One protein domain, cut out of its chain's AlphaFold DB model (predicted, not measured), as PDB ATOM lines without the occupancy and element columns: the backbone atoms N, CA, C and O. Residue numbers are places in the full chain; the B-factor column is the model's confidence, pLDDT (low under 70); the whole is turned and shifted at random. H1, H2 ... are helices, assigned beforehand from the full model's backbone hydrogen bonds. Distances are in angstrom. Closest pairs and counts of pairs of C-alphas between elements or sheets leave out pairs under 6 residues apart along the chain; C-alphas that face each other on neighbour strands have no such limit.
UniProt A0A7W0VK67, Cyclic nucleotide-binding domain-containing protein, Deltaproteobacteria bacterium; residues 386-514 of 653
ATOM      1  N   PRO A 386     223.055 179.855 255.294       94.06
ATOM      2  CA  PRO A 386     222.856 178.676 254.449       94.06
ATOM      3  C   PRO A 386     221.896 177.634 255.040       94.06
ATOM      4  O   PRO A 386     221.144 176.994 254.309       94.06
ATOM      5  N   ILE A 387     221.866 177.471 256.371       93.12
ATOM      6  CA  ILE A 387     220.887 176.592 257.038       93.12
ATOM      7  C   ILE A 387     219.464 177.147 256.880       93.12
ATOM      8  O   ILE A 387     218.517 176.391 256.646       93.12
ATOM      9  N   ALA A 388     219.294 178.462 257.025       92.12
ATOM     10  CA  ALA A 388     218.002 179.117 256.851       92.12
ATOM     11  C   ALA A 388     217.520 179.049 255.392       92.12
ATOM     12  O   ALA A 388     216.338 178.791 255.160       92.12
ATOM     13  N   GLU A 389     218.416 179.230 254.418       93.44
ATOM     14  CA  GLU A 389     218.115 179.064 252.991       93.44
ATOM     15  C   GLU A 389     217.720 177.617 252.669       93.44
ATOM     16  O   GLU A 389     216.670 177.390 252.076       93.44
ATOM     17  N   ALA A 390     218.461 176.622 253.165       93.94
ATOM     18  CA  ALA A 390     218.115 175.212 252.972       93.94
ATOM     19  C   ALA A 390     216.728 174.854 253.536       93.94
ATOM     20  O   ALA A 390     215.972 174.106 252.914       93.94
ATOM     21  N   ASN A 391     216.357 175.410 254.697       92.00
ATOM     22  CA  ASN A 391     215.007 175.259 255.245       92.00
ATOM     23  C   ASN A 391     213.945 175.920 254.352       92.00
ATOM     24  O   ASN A 391     212.922 175.291 254.075       92.00
ATOM     25  N   ARG A 392     214.176 177.160 253.892       92.81
ATOM     26  CA  ARG A 392     213.250 177.880 252.997       92.81
ATOM     27  C   ARG A 392     213.068 177.147 251.670       92.81
ATOM     28  O   ARG A 392     211.930 176.909 251.274       92.81
ATOM     29  N   GLY A 393     214.156 176.711 251.038       92.50
ATOM     30  CA  GLY A 393     214.126 175.939 249.796       92.50
ATOM     31  C   GLY A 393     213.413 174.593 249.948       92.50
ATOM     32  O   GLY A 393     212.556 174.247 249.132       92.50
ATOM     33  N   ALA A 394     213.684 173.847 251.029       93.00
ATOM     34  CA  ALA A 394     212.994 172.584 251.302       93.00
ATOM     35  C   ALA A 394     211.487 172.777 251.541       93.00
ATOM     36  O   ALA A 394     210.680 171.965 251.079       93.00
ATOM     37  N   LEU A 395     211.103 173.852 252.235       93.56
ATOM     38  CA  LEU A 395     209.707 174.208 252.472       93.56
ATOM     39  C   LEU A 395     208.998 174.626 251.177       93.56
ATOM     40  O   LEU A 395     207.926 174.099 250.889       93.56
ATOM     41  N   ALA A 396     209.610 175.500 250.372       93.56
ATOM     42  CA  ALA A 396     209.077 175.934 249.080       93.56
ATOM     43  C   ALA A 396     208.878 174.750 248.122       93.56
ATOM     44  O   ALA A 396     207.804 174.588 247.543       93.56
ATOM     45  N   SER A 397     209.868 173.853 248.049       93.81
ATOM     46  CA  SER A 397     209.776 172.607 247.285       93.81
ATOM     47  C   SER A 397     208.597 171.747 247.759       93.81
ATOM     48  O   SER A 397     207.785 171.320 246.940       93.81
ATOM     49  N   LEU A 398     208.425 171.546 249.072       94.88
ATOM     50  CA  LEU A 398     207.288 170.793 249.618       94.88
ATOM     51  C   LEU A 398     205.938 171.440 249.271       94.88
ATOM     52  O   LEU A 398     205.003 170.731 248.897       94.88
ATOM     53  N   VAL A 399     205.830 172.766 249.374       94.38
ATOM     54  CA  VAL A 399     204.610 173.507 249.023       94.38
ATOM     55  C   VAL A 399     204.268 173.317 247.548       94.38
ATOM     56  O   VAL A 399     203.138 172.933 247.259       94.38
ATOM     57  N   ALA A 400     205.238 173.458 246.637       93.44
ATOM     58  CA  ALA A 400     205.021 173.258 245.204       93.44
ATOM     59  C   ALA A 400     204.505 171.845 244.874       93.44
ATOM     60  O   ALA A 400     203.590 171.687 244.064       93.44
ATOM     61  N   HIS A 401     205.019 170.810 245.546       93.75
ATOM     62  CA  HIS A 401     204.538 169.437 245.361       93.75
ATOM     63  C   HIS A 401     203.134 169.212 245.948       93.75
ATOM     64  O   HIS A 401     202.342 168.455 245.387       93.75
ATOM     65  N   LEU A 402     202.793 169.855 247.070       93.06
ATOM     66  CA  LEU A 402     201.440 169.787 247.634       93.06
ATOM     67  C   LEU A 402     200.428 170.581 246.802       93.06
ATOM     68  O   LEU A 402     199.280 170.162 246.691       93.06
ATOM     69  N   ASP A 403     200.841 171.701 246.209       91.31
ATOM     70  CA  ASP A 403     200.030 172.449 245.249       91.31
ATOM     71  C   ASP A 403     199.773 171.619 244.001       91.31
ATOM     72  O   ASP A 403     198.627 171.531 243.575       91.31
ATOM     73  N   ALA A 404     200.793 170.924 243.494       90.69
ATOM     74  CA  ALA A 404     200.617 169.952 242.432       90.69
ATOM     75  C   ALA A 404     199.604 168.870 242.844       90.69
ATOM     76  O   ALA A 404     198.607 168.678 242.162       90.69
ATOM     77  N   ARG A 405     199.795 168.213 243.993       90.69
ATOM     78  CA  ARG A 405     198.874 167.179 244.500       90.69
ATOM     79  C   ARG A 405     197.415 167.645 244.559       90.69
ATOM     80  O   ARG A 405     196.510 166.848 244.321       90.69
ATOM     81  N   ASP A 406     197.201 168.899 244.940       88.06
ATOM     82  CA  ASP A 406     195.879 169.488 245.135       88.06
ATOM     83  C   ASP A 406     195.293 170.062 243.822       88.06
ATOM     84  O   ASP A 406     194.071 170.169 243.692       88.06
ATOM     85  N   ALA A 407     196.129 170.394 242.832       82.88
ATOM     86  CA  ALA A 407     195.716 170.762 241.482       82.88
ATOM     87  C   ALA A 407     195.160 169.516 240.778       82.88
ATOM     88  O   ALA A 407     195.889 168.599 240.407       82.88
ATOM     89  N   ALA A 408     193.836 169.448 240.649       56.31
ATOM     90  CA  ALA A 408     193.118 168.279 240.153       56.31
ATOM     91  C   ALA A 408     193.403 168.012 238.658       56.31
ATOM     92  O   ALA A 408     192.631 168.406 237.788       56.31
ATOM     93  N   GLY A 409     194.520 167.341 238.359       65.75
ATOM     94  CA  GLY A 409     194.881 166.851 237.029       65.75
ATOM     95  C   GLY A 409     194.510 165.378 236.820       65.75
ATOM     96  O   GLY A 409     194.555 164.570 237.749       65.75
ATOM     97  N   ALA A 410     194.179 165.003 235.579       74.19
ATOM     98  CA  ALA A 410     193.987 163.611 235.157       74.19
ATOM     99  C   ALA A 410     195.340 162.893 234.998       74.19
ATOM    100  O   ALA A 410     195.736 162.497 233.906       74.19
ATOM    101  N   TRP A 411     196.089 162.770 236.091       86.38
ATOM    102  CA  TRP A 411     197.411 162.156 236.069       86.38
ATOM    103  C   TRP A 411     197.349 160.634 236.086       86.38
ATOM    104  O   TRP A 411     196.510 160.021 236.763       86.38
ATOM    105  N   SER A 412     198.308 160.019 235.394       90.75
ATOM    106  CA  SER A 412     198.505 158.575 235.419       90.75
ATOM    107  C   SER A 412     198.717 158.065 236.852       90.75
ATOM    108  O   SER A 412     199.068 158.800 237.782       90.75
ATOM    109  N   ALA A 413     198.469 156.770 237.070       91.06
ATOM    110  CA  ALA A 413     198.761 156.147 238.361       91.06
ATOM    111  C   ALA A 413     200.265 156.208 238.694       91.06
ATOM    112  O   ALA A 413     200.620 156.379 239.859       91.06
ATOM    113  N   CYS A 414     201.126 156.132 237.670       92.19
ATOM    114  CA  CYS A 414     202.573 156.278 237.801       92.19
ATOM    115  C   CYS A 414     202.944 157.679 238.308       92.19
ATOM    116  O   CYS A 414     203.598 157.799 239.341       92.19
ATOM    117  N   ALA A 415     202.454 158.734 237.649       92.06
ATOM    118  CA  ALA A 415     202.716 160.118 238.043       92.06
ATOM    119  C   ALA A 415     202.263 160.416 239.482       92.06
ATOM    120  O   ALA A 415     203.002 161.019 240.259       92.06
ATOM    121  N   ARG A 416     201.078 159.930 239.882       91.00
ATOM    122  CA  ARG A 416     200.585 160.075 241.266       91.00
ATOM    123  C   ARG A 416     201.475 159.364 242.286       91.00
ATOM    124  O   ARG A 416     201.729 159.915 243.355       91.00
ATOM    125  N   HIS A 417     201.951 158.161 241.967       91.56
ATOM    126  CA  HIS A 417     202.852 157.415 242.842       91.56
ATOM    127  C   HIS A 417     204.201 158.125 243.021       91.56
ATOM    128  O   HIS A 417     204.669 158.289 244.149       91.56
ATOM    129  N   GLU A 418     204.799 158.596 241.927       92.75
ATOM    130  CA  GLU A 418     206.070 159.326 241.960       92.75
ATOM    131  C   GLU A 418     205.937 160.667 242.694       92.75
ATOM    132  O   GLU A 418     206.802 161.007 243.503       92.75
ATOM    133  N   LEU A 419     204.812 161.375 242.537       92.19
ATOM    134  CA  LEU A 419     204.520 162.574 243.320       92.19
ATOM    135  C   LEU A 419     204.442 162.284 244.824       92.19
ATOM    136  O   LEU A 419     204.991 163.042 245.625       92.19
ATOM    137  N   GLU A 420     203.810 161.186 245.244       90.56
ATOM    138  CA  GLU A 420     203.798 160.812 246.662       90.56
ATOM    139  C   GLU A 420     205.205 160.549 247.214       90.56
ATOM    140  O   GLU A 420     205.509 160.947 248.347       90.56
ATOM    141  N   LEU A 421     206.071 159.892 246.438       90.62
ATOM    142  CA  LEU A 421     207.468 159.664 246.816       90.62
ATOM    143  C   LEU A 421     208.253 160.979 246.879       90.62
ATOM    144  O   LEU A 421     209.000 161.195 247.838       90.62
ATOM    145  N   ALA A 422     208.054 161.873 245.911       92.12
ATOM    146  CA  ALA A 422     208.685 163.188 245.873       92.12
ATOM    147  C   ALA A 422     208.274 164.054 247.075       92.12
ATOM    148  O   ALA A 422     209.135 164.626 247.747       92.12
ATOM    149  N   ILE A 423     206.989 164.056 247.454       93.06
ATOM    150  CA  ILE A 423     206.510 164.731 248.671       93.06
ATOM    151  C   ILE A 423     207.205 164.165 249.916       93.06
ATOM    152  O   ILE A 423     207.694 164.930 250.749       93.06
ATOM    153  N   ARG A 424     207.316 162.832 250.045       92.38
ATOM    154  CA  ARG A 424     208.043 162.212 251.172       92.38
ATOM    155  C   ARG A 424     209.504 162.667 251.211       92.38
ATOM    156  O   ARG A 424     209.995 162.989 252.292       92.38
ATOM    157  N   ARG A 425     210.192 162.739 250.065       92.00
ATOM    158  CA  ARG A 425     211.573 163.256 249.973       92.00
ATOM    159  C   ARG A 425     211.668 164.718 250.399       92.00
ATOM    160  O   ARG A 425     212.575 165.058 251.154       92.00
ATOM    161  N   CYS A 426     210.720 165.559 249.987       93.56
ATOM    162  CA  CYS A 426     210.664 166.960 250.406       93.56
ATOM    163  C   CYS A 426     210.544 167.081 251.931       93.56
ATOM    164  O   CYS A 426     211.307 167.822 252.551       93.56
ATOM    165  N   VAL A 427     209.667 166.289 252.558       93.81
ATOM    166  CA  VAL A 427     209.542 166.260 254.025       93.81
ATOM    167  C   VAL A 427     210.825 165.750 254.680       93.81
ATOM    168  O   VAL A 427     211.274 166.328 255.666       93.81
ATOM    169  N   VAL A 428     211.462 164.709 254.135       92.69
ATOM    170  CA  VAL A 428     212.763 164.230 254.632       92.69
ATOM    171  C   VAL A 428     213.803 165.345 254.608       92.69
ATOM    172  O   VAL A 428     214.452 165.571 255.630       92.69
ATOM    173  N   ARG A 429     213.954 166.063 253.489       93.62
ATOM    174  CA  ARG A 429     214.885 167.199 253.388       93.62
ATOM    175  C   ARG A 429     214.566 168.278 254.419       93.62
ATOM    176  O   ARG A 429     215.471 168.704 255.128       93.62
ATOM    177  N   LEU A 430     213.293 168.642 254.573       93.62
ATOM    178  CA  LEU A 430     212.851 169.633 255.554       93.62
ATOM    179  C   LEU A 430     213.171 169.214 256.999       93.62
ATOM    180  O   LEU A 430     213.651 170.026 257.791       93.62
ATOM    181  N   LEU A 431     212.965 167.937 257.345       92.88
ATOM    182  CA  LEU A 431     213.316 167.394 258.660       92.88
ATOM    183  C   LEU A 431     214.833 167.376 258.890       92.88
ATOM    184  O   LEU A 431     215.273 167.665 260.002       92.88
ATOM    185  N   TRP A 432     215.636 167.070 257.868       94.69
ATOM    186  CA  TRP A 432     217.097 167.139 257.963       94.69
ATOM    187  C   TRP A 432     217.603 168.579 258.106       94.69
ATOM    188  O   TRP A 432     218.422 168.824 258.986       94.69
ATOM    189  N   ALA A 433     217.081 169.534 257.331       93.88
ATOM    190  CA  ALA A 433     217.386 170.963 257.477       93.88
ATOM    191  C   ALA A 433     217.033 171.474 258.877       93.88
ATOM    192  O   ALA A 433     217.863 172.067 259.568       93.88
ATOM    193  N   SER A 434     215.853 171.091 259.364       91.69
ATOM    194  CA  SER A 434     215.428 171.358 260.735       91.69
ATOM    195  C   SER A 434     216.361 170.726 261.772       91.69
ATOM    196  O   SER A 434     216.663 171.354 262.781       91.69
ATOM    197  N   ALA A 435     216.837 169.499 261.543       91.81
ATOM    198  CA  ALA A 435     217.757 168.816 262.447       91.81
ATOM    199  C   ALA A 435     219.119 169.520 262.509       91.81
ATOM    200  O   ALA A 435     219.670 169.681 263.597       91.81
ATOM    201  N   VAL A 436     219.647 169.970 261.368       92.69
ATOM    202  CA  VAL A 436     220.898 170.742 261.297       92.69
ATOM    203  C   VAL A 436     220.761 172.055 262.063       92.69
ATOM    204  O   VAL A 436     221.618 172.376 262.880       92.69
ATOM    205  N   GLU A 437     219.658 172.775 261.875       90.44
ATOM    206  CA  GLU A 437     219.375 174.017 262.599       90.44
ATOM    207  C   GLU A 437     219.262 173.800 264.117       90.44
ATOM    208  O   GLU A 437     219.835 174.546 264.910       90.44
ATOM    209  N   VAL A 438     218.569 172.739 264.545       88.00
ATOM    210  CA  VAL A 438     218.461 172.347 265.960       88.00
ATOM    211  C   VAL A 438     219.839 172.033 266.545       88.00
ATOM    212  O   VAL A 438     220.143 172.485 267.651       88.00
ATOM    213  N   ALA A 439     220.676 171.309 265.798       88.19
ATOM    214  CA  ALA A 439     222.040 170.991 266.202       88.19
ATOM    215  C   ALA A 439     222.922 172.246 266.298       88.19
ATOM    216  O   ALA A 439     223.646 172.395 267.282       88.19
ATOM    217  N   ALA A 440     222.821 173.159 265.327       86.00
ATOM    218  CA  ALA A 440     223.534 174.436 265.313       86.00
ATOM    219  C   ALA A 440     223.122 175.340 266.489       86.00
ATOM    220  O   ALA A 440     223.955 176.036 267.059       86.00
ATOM    221  N   ALA A 441     221.863 175.254 266.928       84.75
ATOM    222  CA  ALA A 441     221.369 175.896 268.148       84.75
ATOM    223  C   ALA A 441     221.764 175.160 269.450       84.75
ATOM    224  O   ALA A 441     221.251 175.481 270.524       84.75
ATOM    225  N   GLY A 442     222.617 174.133 269.383       83.25
ATOM    226  CA  GLY A 442     223.106 173.373 270.539       83.25
ATOM    227  C   GLY A 442     222.115 172.360 271.132       83.25
ATOM    228  O   GLY A 442     222.459 171.674 272.101       83.25
ATOM    229  N   ARG A 443     220.916 172.224 270.554       84.50
ATOM    230  CA  ARG A 443     219.849 171.303 270.991       84.50
ATOM    231  C   ARG A 443     220.040 169.900 270.393       84.50
ATOM    232  O   ARG A 443     220.871 169.713 269.509       84.50
ATOM    233  N   ASP A 444     219.299 168.904 270.890       83.62
ATOM    234  CA  ASP A 444     219.384 167.518 270.400       83.62
ATOM    235  C   ASP A 444     218.601 167.325 269.083       83.62
ATOM    236  O   ASP A 444     217.372 167.438 269.081       83.62
ATOM    237  N   PRO A 445     219.276 167.012 267.960       88.62
ATOM    238  CA  PRO A 445     218.630 166.799 266.668       88.62
ATOM    239  C   PRO A 445     218.152 165.353 266.445       88.62
ATOM    240  O   PRO A 445     217.544 165.061 265.409       88.62
ATOM    241  N   ALA A 446     218.462 164.423 267.358       87.06
ATOM    242  CA  ALA A 446     218.243 162.992 267.156       87.06
ATOM    243  C   ALA A 446     216.788 162.603 266.825       87.06
ATOM    244  O   ALA A 446     216.619 161.764 265.933       87.06
ATOM    245  N   PRO A 447     215.743 163.199 267.441       86.06
ATOM    246  CA  PRO A 447     214.358 162.856 267.119       86.06
ATOM    247  C   PRO A 447     213.999 163.135 265.652       86.06
ATOM    248  O   PRO A 447     213.452 162.268 264.969       86.06
ATOM    249  N   LEU A 448     214.376 164.309 265.132       87.81
ATOM    250  CA  LEU A 448     214.129 164.686 263.736       87.81
ATOM    251  C   LEU A 448     214.893 163.782 262.769       87.81
ATOM    252  O   LEU A 448     214.312 163.228 261.835       87.81
ATOM    253  N   ALA A 449     216.186 163.577 263.030       87.31
ATOM    254  CA  ALA A 449     217.032 162.728 262.199       87.31
ATOM    255  C   ALA A 449     216.580 161.256 262.214       87.31
ATOM    256  O   ALA A 449     216.809 160.529 261.248       87.31
ATOM    257  N   ALA A 450     215.961 160.782 263.300       85.44
ATOM    258  CA  ALA A 450     215.388 159.442 263.371       85.44
ATOM    259  C   ALA A 450     214.161 159.293 262.474       85.44
ATOM    260  O   ALA A 450     214.110 158.356 261.681       85.44
ATOM    261  N   VAL A 451     213.214 160.230 262.538       86.31
ATOM    262  CA  VAL A 451     212.016 160.175 261.690       86.31
ATOM    263  C   VAL A 451     212.374 160.338 260.214       86.31
ATOM    264  O   VAL A 451     211.914 159.554 259.384       86.31
ATOM    265  N   ALA A 452     213.269 161.274 259.887       87.62
ATOM    266  CA  ALA A 452     213.703 161.507 258.512       87.62
ATOM    267  C   ALA A 452     214.303 160.251 257.847       87.62
ATOM    268  O   ALA A 452     214.071 160.009 256.665       87.62
ATOM    269  N   ARG A 453     215.027 159.405 258.599       84.88
ATOM    270  CA  ARG A 453     215.629 158.157 258.084       84.88
ATOM    271  C   ARG A 453     214.615 157.094 257.668       84.88
ATOM    272  O   ARG A 453     214.945 156.252 256.839       84.88
ATOM    273  N   HIS A 454     213.416 157.109 258.241       81.50
ATOM    274  CA  HIS A 454     212.417 156.064 258.015       81.50
ATOM    275  C   HIS A 454     211.276 156.502 257.093       81.50
ATOM    276  O   HIS A 454     210.471 155.668 256.704       81.50
ATOM    277  N   LEU A 455     211.198 157.775 256.702       83.00
ATOM    278  CA  LEU A 455     209.992 158.328 256.079       83.00
ATOM    279  C   LEU A 455     209.745 157.876 254.628       83.00
ATOM    280  O   LEU A 455     208.591 157.733 254.229       83.00
ATOM    281  N   ILE A 456     210.798 157.646 253.829       78.31
ATOM    282  CA  ILE A 456     210.652 157.293 252.401       78.31
ATOM    283  C   ILE A 456     210.006 155.908 252.260       78.31
ATOM    284  O   ILE A 456     208.939 155.789 251.659       78.31
ATOM    285  N   GLY A 457     210.606 154.885 252.881       70.94
ATOM    286  CA  GLY A 457     210.090 153.507 252.902       70.94
ATOM    287  C   GLY A 457     209.116 153.198 254.048       70.94
ATOM    288  O   GLY A 457     208.680 152.058 254.192       70.94
ATOM    289  N   GLY A 458     208.803 154.186 254.888       72.19
ATOM    290  CA  GLY A 458     207.985 154.034 256.089       72.19
ATOM    291  C   GLY A 458     206.492 153.872 255.812       72.19
ATOM    292  O   GLY A 458     205.980 154.202 254.734       72.19
ATOM    293  N   ARG A 459     205.784 153.370 256.827       75.31
ATOM    294  CA  ARG A 459     204.323 153.187 256.809       75.31
ATOM    295  C   ARG A 459     203.614 154.459 257.292       75.31
ATOM    296  O   ARG A 459     204.238 155.398 257.772       75.31
ATOM    297  N   GLU A 460     202.285 154.467 257.241       73.62
ATOM    298  CA  GLU A 460     201.452 155.583 257.723       73.62
ATOM    299  C   GLU A 460     201.787 156.082 259.154       73.62
ATOM    300  O   GLU A 460     201.807 157.295 259.374       73.62
ATOM    301  N   PRO A 461     202.140 155.221 260.136       77.31
ATOM    302  CA  PRO A 461     202.606 155.687 261.443       77.31
ATOM    303  C   PRO A 461     203.868 156.557 261.379       77.31
ATOM    304  O   PRO A 461     204.010 157.474 262.185       77.31
ATOM    305  N   ASP A 462     204.768 156.305 260.426       75.56
ATOM    306  CA  ASP A 462     205.987 157.098 260.249       75.56
ATOM    307  C   ASP A 462     205.672 158.491 259.689       75.56
ATOM    308  O   ASP A 462     206.323 159.461 260.076       75.56
ATOM    309  N   ARG A 463     204.608 158.624 258.877       78.81
ATOM    310  CA  ARG A 463     204.088 159.931 258.439       78.81
ATOM    311  C   ARG A 463     203.589 160.757 259.625       78.81
ATOM    312  O   ARG A 463     203.986 161.908 259.775       78.81
ATOM    313  N   ARG A 464     202.780 160.165 260.510       82.31
ATOM    314  CA  ARG A 464     202.251 160.862 261.702       82.31
ATOM    315  C   ARG A 464     203.355 161.292 262.665       82.31
ATOM    316  O   ARG A 464     203.302 162.402 263.183       82.31
ATOM    317  N   ARG A 465     204.393 160.464 262.830       81.56
ATOM    318  CA  ARG A 465     205.560 160.814 263.652       81.56
ATOM    319  C   ARG A 465     206.227 162.109 263.197       81.56
ATOM    320  O   ARG A 465     206.702 162.836 264.054       81.56
ATOM    321  N   ALA A 466     206.250 162.416 261.896       79.81
ATOM    322  CA  ALA A 466     206.845 163.658 261.393       79.81
ATOM    323  C   ALA A 466     206.180 164.911 261.984       79.81
ATOM    324  O   ALA A 466     206.877 165.868 262.316       79.81
ATOM    325  N   LEU A 467     204.858 164.885 262.175       81.94
ATOM    326  CA  LEU A 467     204.135 165.961 262.848       81.94
ATOM    327  C   LEU A 467     204.544 166.065 264.321       81.94
ATOM    328  O   LEU A 467     204.875 167.156 264.782       81.94
ATOM    329  N   ASP A 468     204.580 164.932 265.029       82.06
ATOM    330  CA  ASP A 468     204.902 164.885 266.459       82.06
ATOM    331  C   ASP A 468     206.279 165.507 266.755       82.06
ATOM    332  O   ASP A 468     206.395 166.360 267.634       82.06
ATOM    333  N   VAL A 469     207.327 165.137 266.003       80.38
ATOM    334  CA  VAL A 469     208.675 165.703 266.232       80.38
ATOM    335  C   VAL A 469     208.790 167.171 265.844       80.38
ATOM    336  O   VAL A 469     209.574 167.888 266.458       80.38
ATOM    337  N   VAL A 470     208.024 167.645 264.861       77.56
ATOM    338  CA  VAL A 470     208.041 169.063 264.471       77.56
ATOM    339  C   VAL A 470     207.326 169.926 265.510       77.56
ATOM    340  O   VAL A 470     207.812 171.009 265.838       77.56
ATOM    341  N   GLN A 471     206.224 169.439 266.089       76.94
ATOM    342  CA  GLN A 471     205.520 170.113 267.188       76.94
ATOM    343  C   GLN A 471     206.408 170.302 268.430       76.94
ATOM    344  O   GLN A 471     206.259 171.278 269.172       76.94
ATOM    345  N   GLU A 472     207.363 169.400 268.648       69.00
ATOM    346  CA  GLU A 472     208.300 169.468 269.772       69.00
ATOM    347  C   GLU A 472     209.369 170.575 269.614       69.00
ATOM    348  O   GLU A 472     210.040 170.909 270.589       69.00
ATOM    349  N   LEU A 473     209.507 171.216 268.442       68.12
ATOM    350  CA  LEU A 473     210.585 172.187 268.173       68.12
ATOM    351  C   LEU A 473     210.423 173.579 268.811       68.12
ATOM    352  O   LEU A 473     211.353 174.379 268.714       68.12
ATOM    353  N   GLN A 474     209.310 173.828 269.512       55.88
ATOM    354  CA  GLN A 474     209.039 174.959 270.423       55.88
ATOM    355  C   GLN A 474     209.604 176.323 269.941       55.88
ATOM    356  O   GLN A 474     210.686 176.733 270.353       55.88
ATOM    357  N   ALA A 475     208.775 177.023 269.147       53.56
ATOM    358  CA  ALA A 475     208.827 178.430 268.690       53.56
ATOM    359  C   ALA A 475     209.243 178.678 267.219       53.56
ATOM    360  O   ALA A 475     210.195 178.099 266.708       53.56
ATOM    361  N   GLY A 476     208.493 179.564 266.540       57.62
ATOM    362  CA  GLY A 476     208.837 180.149 265.230       57.62
ATOM    363  C   GLY A 476     208.518 179.329 263.970       57.62
ATOM    364  O   GLY A 476     208.862 179.762 262.881       57.62
ATOM    365  N   ARG A 477     207.866 178.163 264.084       73.25
ATOM    366  CA  ARG A 477     207.713 177.195 262.970       73.25
ATOM    367  C   ARG A 477     206.270 176.924 262.541       73.25
ATOM    368  O   ARG A 477     205.952 175.823 262.097       73.25
ATOM    369  N   ALA A 478     205.389 177.911 262.697       82.12
ATOM    370  CA  ALA A 478     203.968 177.769 262.367       82.12
ATOM    371  C   ALA A 478     203.748 177.361 260.899       82.12
ATOM    372  O   ALA A 478     202.883 176.542 260.612       82.12
ATOM    373  N   GLU A 479     204.579 177.876 259.993       87.69
ATOM    374  CA  GLU A 479     204.498 177.568 258.567       87.69
ATOM    375  C   GLU A 479     204.866 176.108 258.264       87.69
ATOM    376  O   GLU A 479     204.074 175.388 257.661       87.69
ATOM    377  N   ILE A 480     206.012 175.626 258.764       88.88
ATOM    378  CA  ILE A 480     206.433 174.221 258.617       88.88
ATOM    379  C   ILE A 480     205.354 173.281 259.166       88.88
ATOM    380  O   ILE A 480     205.007 172.287 258.527       88.88
ATOM    381  N   LEU A 481     204.801 173.608 260.338       88.00
ATOM    382  CA  LEU A 481     203.731 172.829 260.949       88.00
ATOM    383  C   LEU A 481     202.486 172.789 260.052       88.00
ATOM    384  O   LEU A 481     201.976 171.706 259.773       88.00
ATOM    385  N   ALA A 482     202.037 173.942 259.553       90.25
ATOM    386  CA  ALA A 482     200.871 174.039 258.678       90.25
ATOM    387  C   ALA A 482     201.047 173.239 257.376       90.25
ATOM    388  O   ALA A 482     200.115 172.567 256.927       90.25
ATOM    389  N   VAL A 483     202.246 173.259 256.788       92.75
ATOM    390  CA  VAL A 483     202.549 172.509 255.562       92.75
ATOM    391  C   VAL A 483     202.581 170.998 255.822       92.75
ATOM    392  O   VAL A 483     202.006 170.231 255.048       92.75
ATOM    393  N   ILE A 484     203.170 170.549 256.935       91.00
ATOM    394  CA  ILE A 484     203.158 169.126 257.320       91.00
ATOM    395  C   ILE A 484     201.736 168.660 257.653       91.00
ATOM    396  O   ILE A 484     201.337 167.566 257.255       91.00
ATOM    397  N   GLU A 485     200.925 169.486 258.312       90.94
ATOM    398  CA  GLU A 485     199.510 169.181 258.525       90.94
ATOM    399  C   GLU A 485     198.738 169.063 257.205       90.94
ATOM    400  O   GLU A 485     197.944 168.134 257.050       90.94
ATOM    401  N   ARG A 486     198.977 169.956 256.234       92.81
ATOM    402  CA  ARG A 486     198.384 169.865 254.886       92.81
ATOM    403  C   ARG A 486     198.790 168.577 254.175       92.81
ATOM    404  O   ARG A 486     197.962 167.973 253.492       92.81
ATOM    405  N   TRP A 487     200.039 168.144 254.339       92.44
ATOM    406  CA  TRP A 487     200.514 166.880 253.785       92.44
ATOM    407  C   TRP A 487     199.749 165.676 254.352       92.44
ATOM    408  O   TRP A 487     199.347 164.803 253.583       92.44
ATOM    409  N   LEU A 488     199.492 165.653 255.662       89.81
ATOM    410  CA  LEU A 488     198.787 164.557 256.337       89.81
ATOM    411  C   LEU A 488     197.272 164.534 256.086       89.81
ATOM    412  O   LEU A 488     196.619 163.523 256.349       89.81
ATOM    413  N   ARG A 489     196.696 165.637 255.602       90.12
ATOM    414  CA  ARG A 489     195.280 165.719 255.227       90.12
ATOM    415  C   ARG A 489     195.052 165.164 253.813       90.12
ATOM    416  O   ARG A 489     195.958 165.235 252.976       90.12
ATOM    417  N   PRO A 490     193.845 164.637 253.526       85.44
ATOM    418  CA  PRO A 490     193.474 164.271 252.163       85.44
ATOM    419  C   PRO A 490     193.595 165.487 251.226       85.44
ATOM    420  O   PRO A 490     193.390 166.619 251.680       85.44
ATOM    421  N   PRO A 491     193.936 165.270 249.942       84.44
ATOM    422  CA  PRO A 491     194.080 166.355 248.981       84.44
ATOM    423  C   PRO A 491     192.760 167.111 248.839       84.44
ATOM    424  O   PRO A 491     191.688 166.508 248.762       84.44
ATOM    425  N   VAL A 492     192.850 168.438 248.822       82.25
ATOM    426  CA  VAL A 492     191.695 169.318 248.626       82.25
ATOM    427  C   VAL A 492     191.770 169.838 247.195       82.25
ATOM    428  O   VAL A 492     192.707 170.579 246.905       82.25
ATOM    429  N   PRO A 493     190.827 169.476 246.304       79.56
ATOM    430  CA  PRO A 493     190.862 169.911 244.913       79.56
ATOM    431  C   PRO A 493     190.914 171.435 244.803       79.56
ATOM    432  O   PRO A 493     190.071 172.138 245.369       79.56
ATOM    433  N   ARG A 494     191.896 171.946 244.065       74.50
ATOM    434  CA  ARG A 494     192.058 173.366 243.753       74.50
ATOM    435  C   ARG A 494     192.059 173.573 242.245       74.50
ATOM    436  O   ARG A 494     192.681 172.822 241.502       74.50
ATOM    437  N   THR A 495     191.359 174.613 241.803       61.72
ATOM    438  CA  THR A 495     191.408 175.103 240.424       61.72
ATOM    439  C   THR A 495     192.643 175.988 240.261       61.72
ATOM    440  O   THR A 495     192.686 177.084 240.820       61.72
ATOM    441  N   GLY A 496     193.650 175.504 239.539       62.50
ATOM    442  CA  GLY A 496     194.889 176.227 239.253       62.50
ATOM    443  C   GLY A 496     195.947 175.307 238.645       62.50
ATOM    444  O   GLY A 496     195.921 174.100 238.876       62.50
ATOM    445  N   GLU A 497     196.859 175.866 237.852       61.03
ATOM    446  CA  GLU A 497     197.987 175.120 237.289       61.03
ATOM    447  C   GLU A 497     199.104 174.965 238.326       61.03
ATOM    448  O   GLU A 497     199.442 175.905 239.048       61.03
ATOM    449  N   ALA A 498     199.727 173.788 238.372       68.19
ATOM    450  CA  ALA A 498     200.874 173.493 239.228       68.19
ATOM    451  C   ALA A 498     202.184 174.114 238.691       68.19
ATOM    452  O   ALA A 498     203.218 173.451 238.655       68.19
ATOM    453  N   ALA A 499     202.151 175.375 238.249       71.25
ATOM    454  CA  ALA A 499     203.251 176.029 237.530       71.25
ATOM    455  C   ALA A 499     204.568 176.058 238.331       71.25
ATOM    456  O   ALA A 499     205.648 175.939 237.755       71.25
ATOM    457  N   ALA A 500     204.483 176.141 239.663       81.75
ATOM    458  CA  ALA A 500     205.648 176.114 240.545       81.75
ATOM    459  C   ALA A 500     206.375 174.756 240.559       81.75
ATOM    460  O   ALA A 500     207.564 174.713 240.871       81.75
ATOM    461  N   LEU A 501     205.702 173.647 240.212       88.31
ATOM    462  CA  LEU A 501     206.331 172.325 240.209       88.31
ATOM    463  C   LEU A 501     207.489 172.269 239.212       88.31
ATOM    464  O   LEU A 501     208.538 171.741 239.550       88.31
ATOM    465  N   THR A 502     207.346 172.873 238.030       90.50
ATOM    466  CA  THR A 502     208.381 172.861 236.985       90.50
ATOM    467  C   THR A 502     209.706 173.456 237.458       90.50
ATOM    468  O   THR A 502     210.760 172.961 237.077       90.50
ATOM    469  N   SER A 503     209.677 174.482 238.313       89.69
ATOM    470  CA  SER A 503     210.891 175.104 238.858       89.69
ATOM    471  C   SER A 503     211.571 174.265 239.945       89.69
ATOM    472  O   SER A 503     212.763 174.433 240.176       89.69
ATOM    473  N   HIS A 504     210.833 173.380 240.620       90.06
ATOM    474  CA  HIS A 504     211.333 172.600 241.758       90.06
ATOM    475  C   HIS A 504     211.574 171.117 241.444       90.06
ATOM    476  O   HIS A 504     212.414 170.492 242.088       90.06
ATOM    477  N   ASP A 505     210.824 170.548 240.505       91.50
ATOM    478  CA  ASP A 505     210.969 169.186 239.995       91.50
ATOM    479  C   ASP A 505     210.532 169.137 238.511       91.50
ATOM    480  O   ASP A 505     209.404 168.743 238.185       91.50
ATOM    481  N   PRO A 506     211.418 169.556 237.582       92.12
ATOM    482  CA  PRO A 506     211.124 169.558 236.149       92.12
ATOM    483  C   PRO A 506     210.793 168.165 235.599       92.12
ATOM    484  O   PRO A 506     210.004 168.025 234.660       92.12
ATOM    485  N   TRP A 507     211.398 167.121 236.176       92.50
ATOM    486  CA  TRP A 507     211.164 165.740 235.767       92.50
ATOM    487  C   TRP A 507     209.749 165.294 236.132       92.50
ATOM    488  O   TRP A 507     209.037 164.766 235.277       92.50
ATOM    489  N   LEU A 508     209.307 165.554 237.365       92.75
ATOM    490  CA  LEU A 508     207.960 165.204 237.797       92.75
ATOM    491  C   LEU A 508     206.906 166.038 237.067       92.75
ATOM    492  O   LEU A 508     205.876 165.498 236.674       92.75
ATOM    493  N   ALA A 509     207.182 167.320 236.810       91.94
ATOM    494  CA  ALA A 509     206.331 168.147 235.958       91.94
ATOM    495  C   ALA A 509     206.187 167.540 234.550       91.94
ATOM    496  O   ALA A 509     205.074 167.480 234.024       91.94
ATOM    497  N   SER A 510     207.281 167.012 233.983       93.12
ATOM    498  CA  SER A 510     207.269 166.338 232.677       93.12
ATOM    499  C   SER A 510     206.498 165.010 232.691       93.12
ATOM    500  O   SER A 510     205.837 164.632 231.724       93.12
ATOM    501  N   LEU A 511     206.558 164.276 233.805       92.44
ATOM    502  CA  LEU A 511     205.785 163.049 233.991       92.44
ATOM    503  C   LEU A 511     204.284 163.354 234.111       92.44
ATOM    504  O   LEU A 511     203.470 162.767 233.405       92.44
ATOM    505  N   CYS A 512     203.918 164.313 234.963       89.75
ATOM    506  CA  CYS A 512     202.539 164.763 235.157       89.75
ATOM    507  C   CYS A 512     201.930 165.375 233.885       89.75
ATOM    508  O   CYS A 512     200.729 165.229 233.659       89.75
ATOM    509  N   GLY A 513     202.745 166.043 233.063       88.31
ATOM    510  CA  GLY A 513     202.357 166.595 231.763       88.31
ATOM    511  C   GLY A 513     202.254 165.560 230.638       88.31
ATOM    512  O   GLY A 513     201.842 165.905 229.534       88.31
ATOM    513  N   GLY A 514     202.606 164.296 230.900       89.38
ATOM    514  CA  GLY A 514     202.529 163.205 229.927       89.38
ATOM    515  C   GLY A 514     203.687 163.151 228.926       89.38
ATOM    516  O   GLY A 514     203.685 162.273 228.065       89.38
TER     517      GLY A 514
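AT A GLANCE: This is residues 386 to 514 of the 653 residues of the protein "Cyclic nucleotide-binding domain-containing protein" of Deltaproteobacteria bacterium (UniProt A0A7W0VK67). The longest helix, H2, runs back along H1 in a long helical hairpin, and the shorter H3, H4 and H5 fold back and forth beside it, from H2 round to H1. H6 and H7 make a small corner that packs on the hairpin near its link. The 129 printed residues include seven named helices, H1 to H7 in chain order, and no named strand: all helix. The whole is compact, with a radius of gyration of the C-alphas of 14.7 A, and elongated, spanning 46 by 30 by 22 A.

IN THESE COORDINATES: H2, residues 413 to 440, is 40.9 A long from C-alpha 413 at (198.761, 156.147, 238.361). H1, residues 386 to 406, is 30.0 A long from C-alpha 386 at (222.856, 178.676, 254.449). H3 is residues 446 to 454, H4 460 to 471, 17.8 A, H5 478 to 488, 15.4 A, H6 499 to 504 and H7 506 to 512.

HOW THE PARTS SIT: H1, H2 and H5 form an up-and-down bundle, each running against the one before. H2 touches H1 at a shallow tilt of 24 degrees, closest at C-alphas 426 and 398, 5.2 A. H2 touches H3 with residues 427 to 435 alone, C-alphas 428 and 452 being closest at 4.8 A. H4 touches H3, closest at C-alphas 469 and 448, 6.1 A, and H5, closest at 467 and 484, 6.4 A. H5 touches H1 at C-alphas 487 and 402, 6.9 A. H6 touches H1 at C-alphas 501 and 400, 5.2 A; H7 touches H2 at 512 and 415, 5.5 A. H6 and H7 touch only at the corner. Every O i to N i+4 pair is within hydrogen-bond range in H1, H2, H5 and H7; H3 has 4 of 5, H4 7 of 8, and H6 0 of 2, with 2 of 3 O i to N i+3 pairs.

THE WHOLE: C-alphas 410 and 442 are farthest apart, 46.9 A. The printed part has no cut and no long link. Residues 408 to 409, 472 to 476 and 495 to 498 have pLDDT under 70.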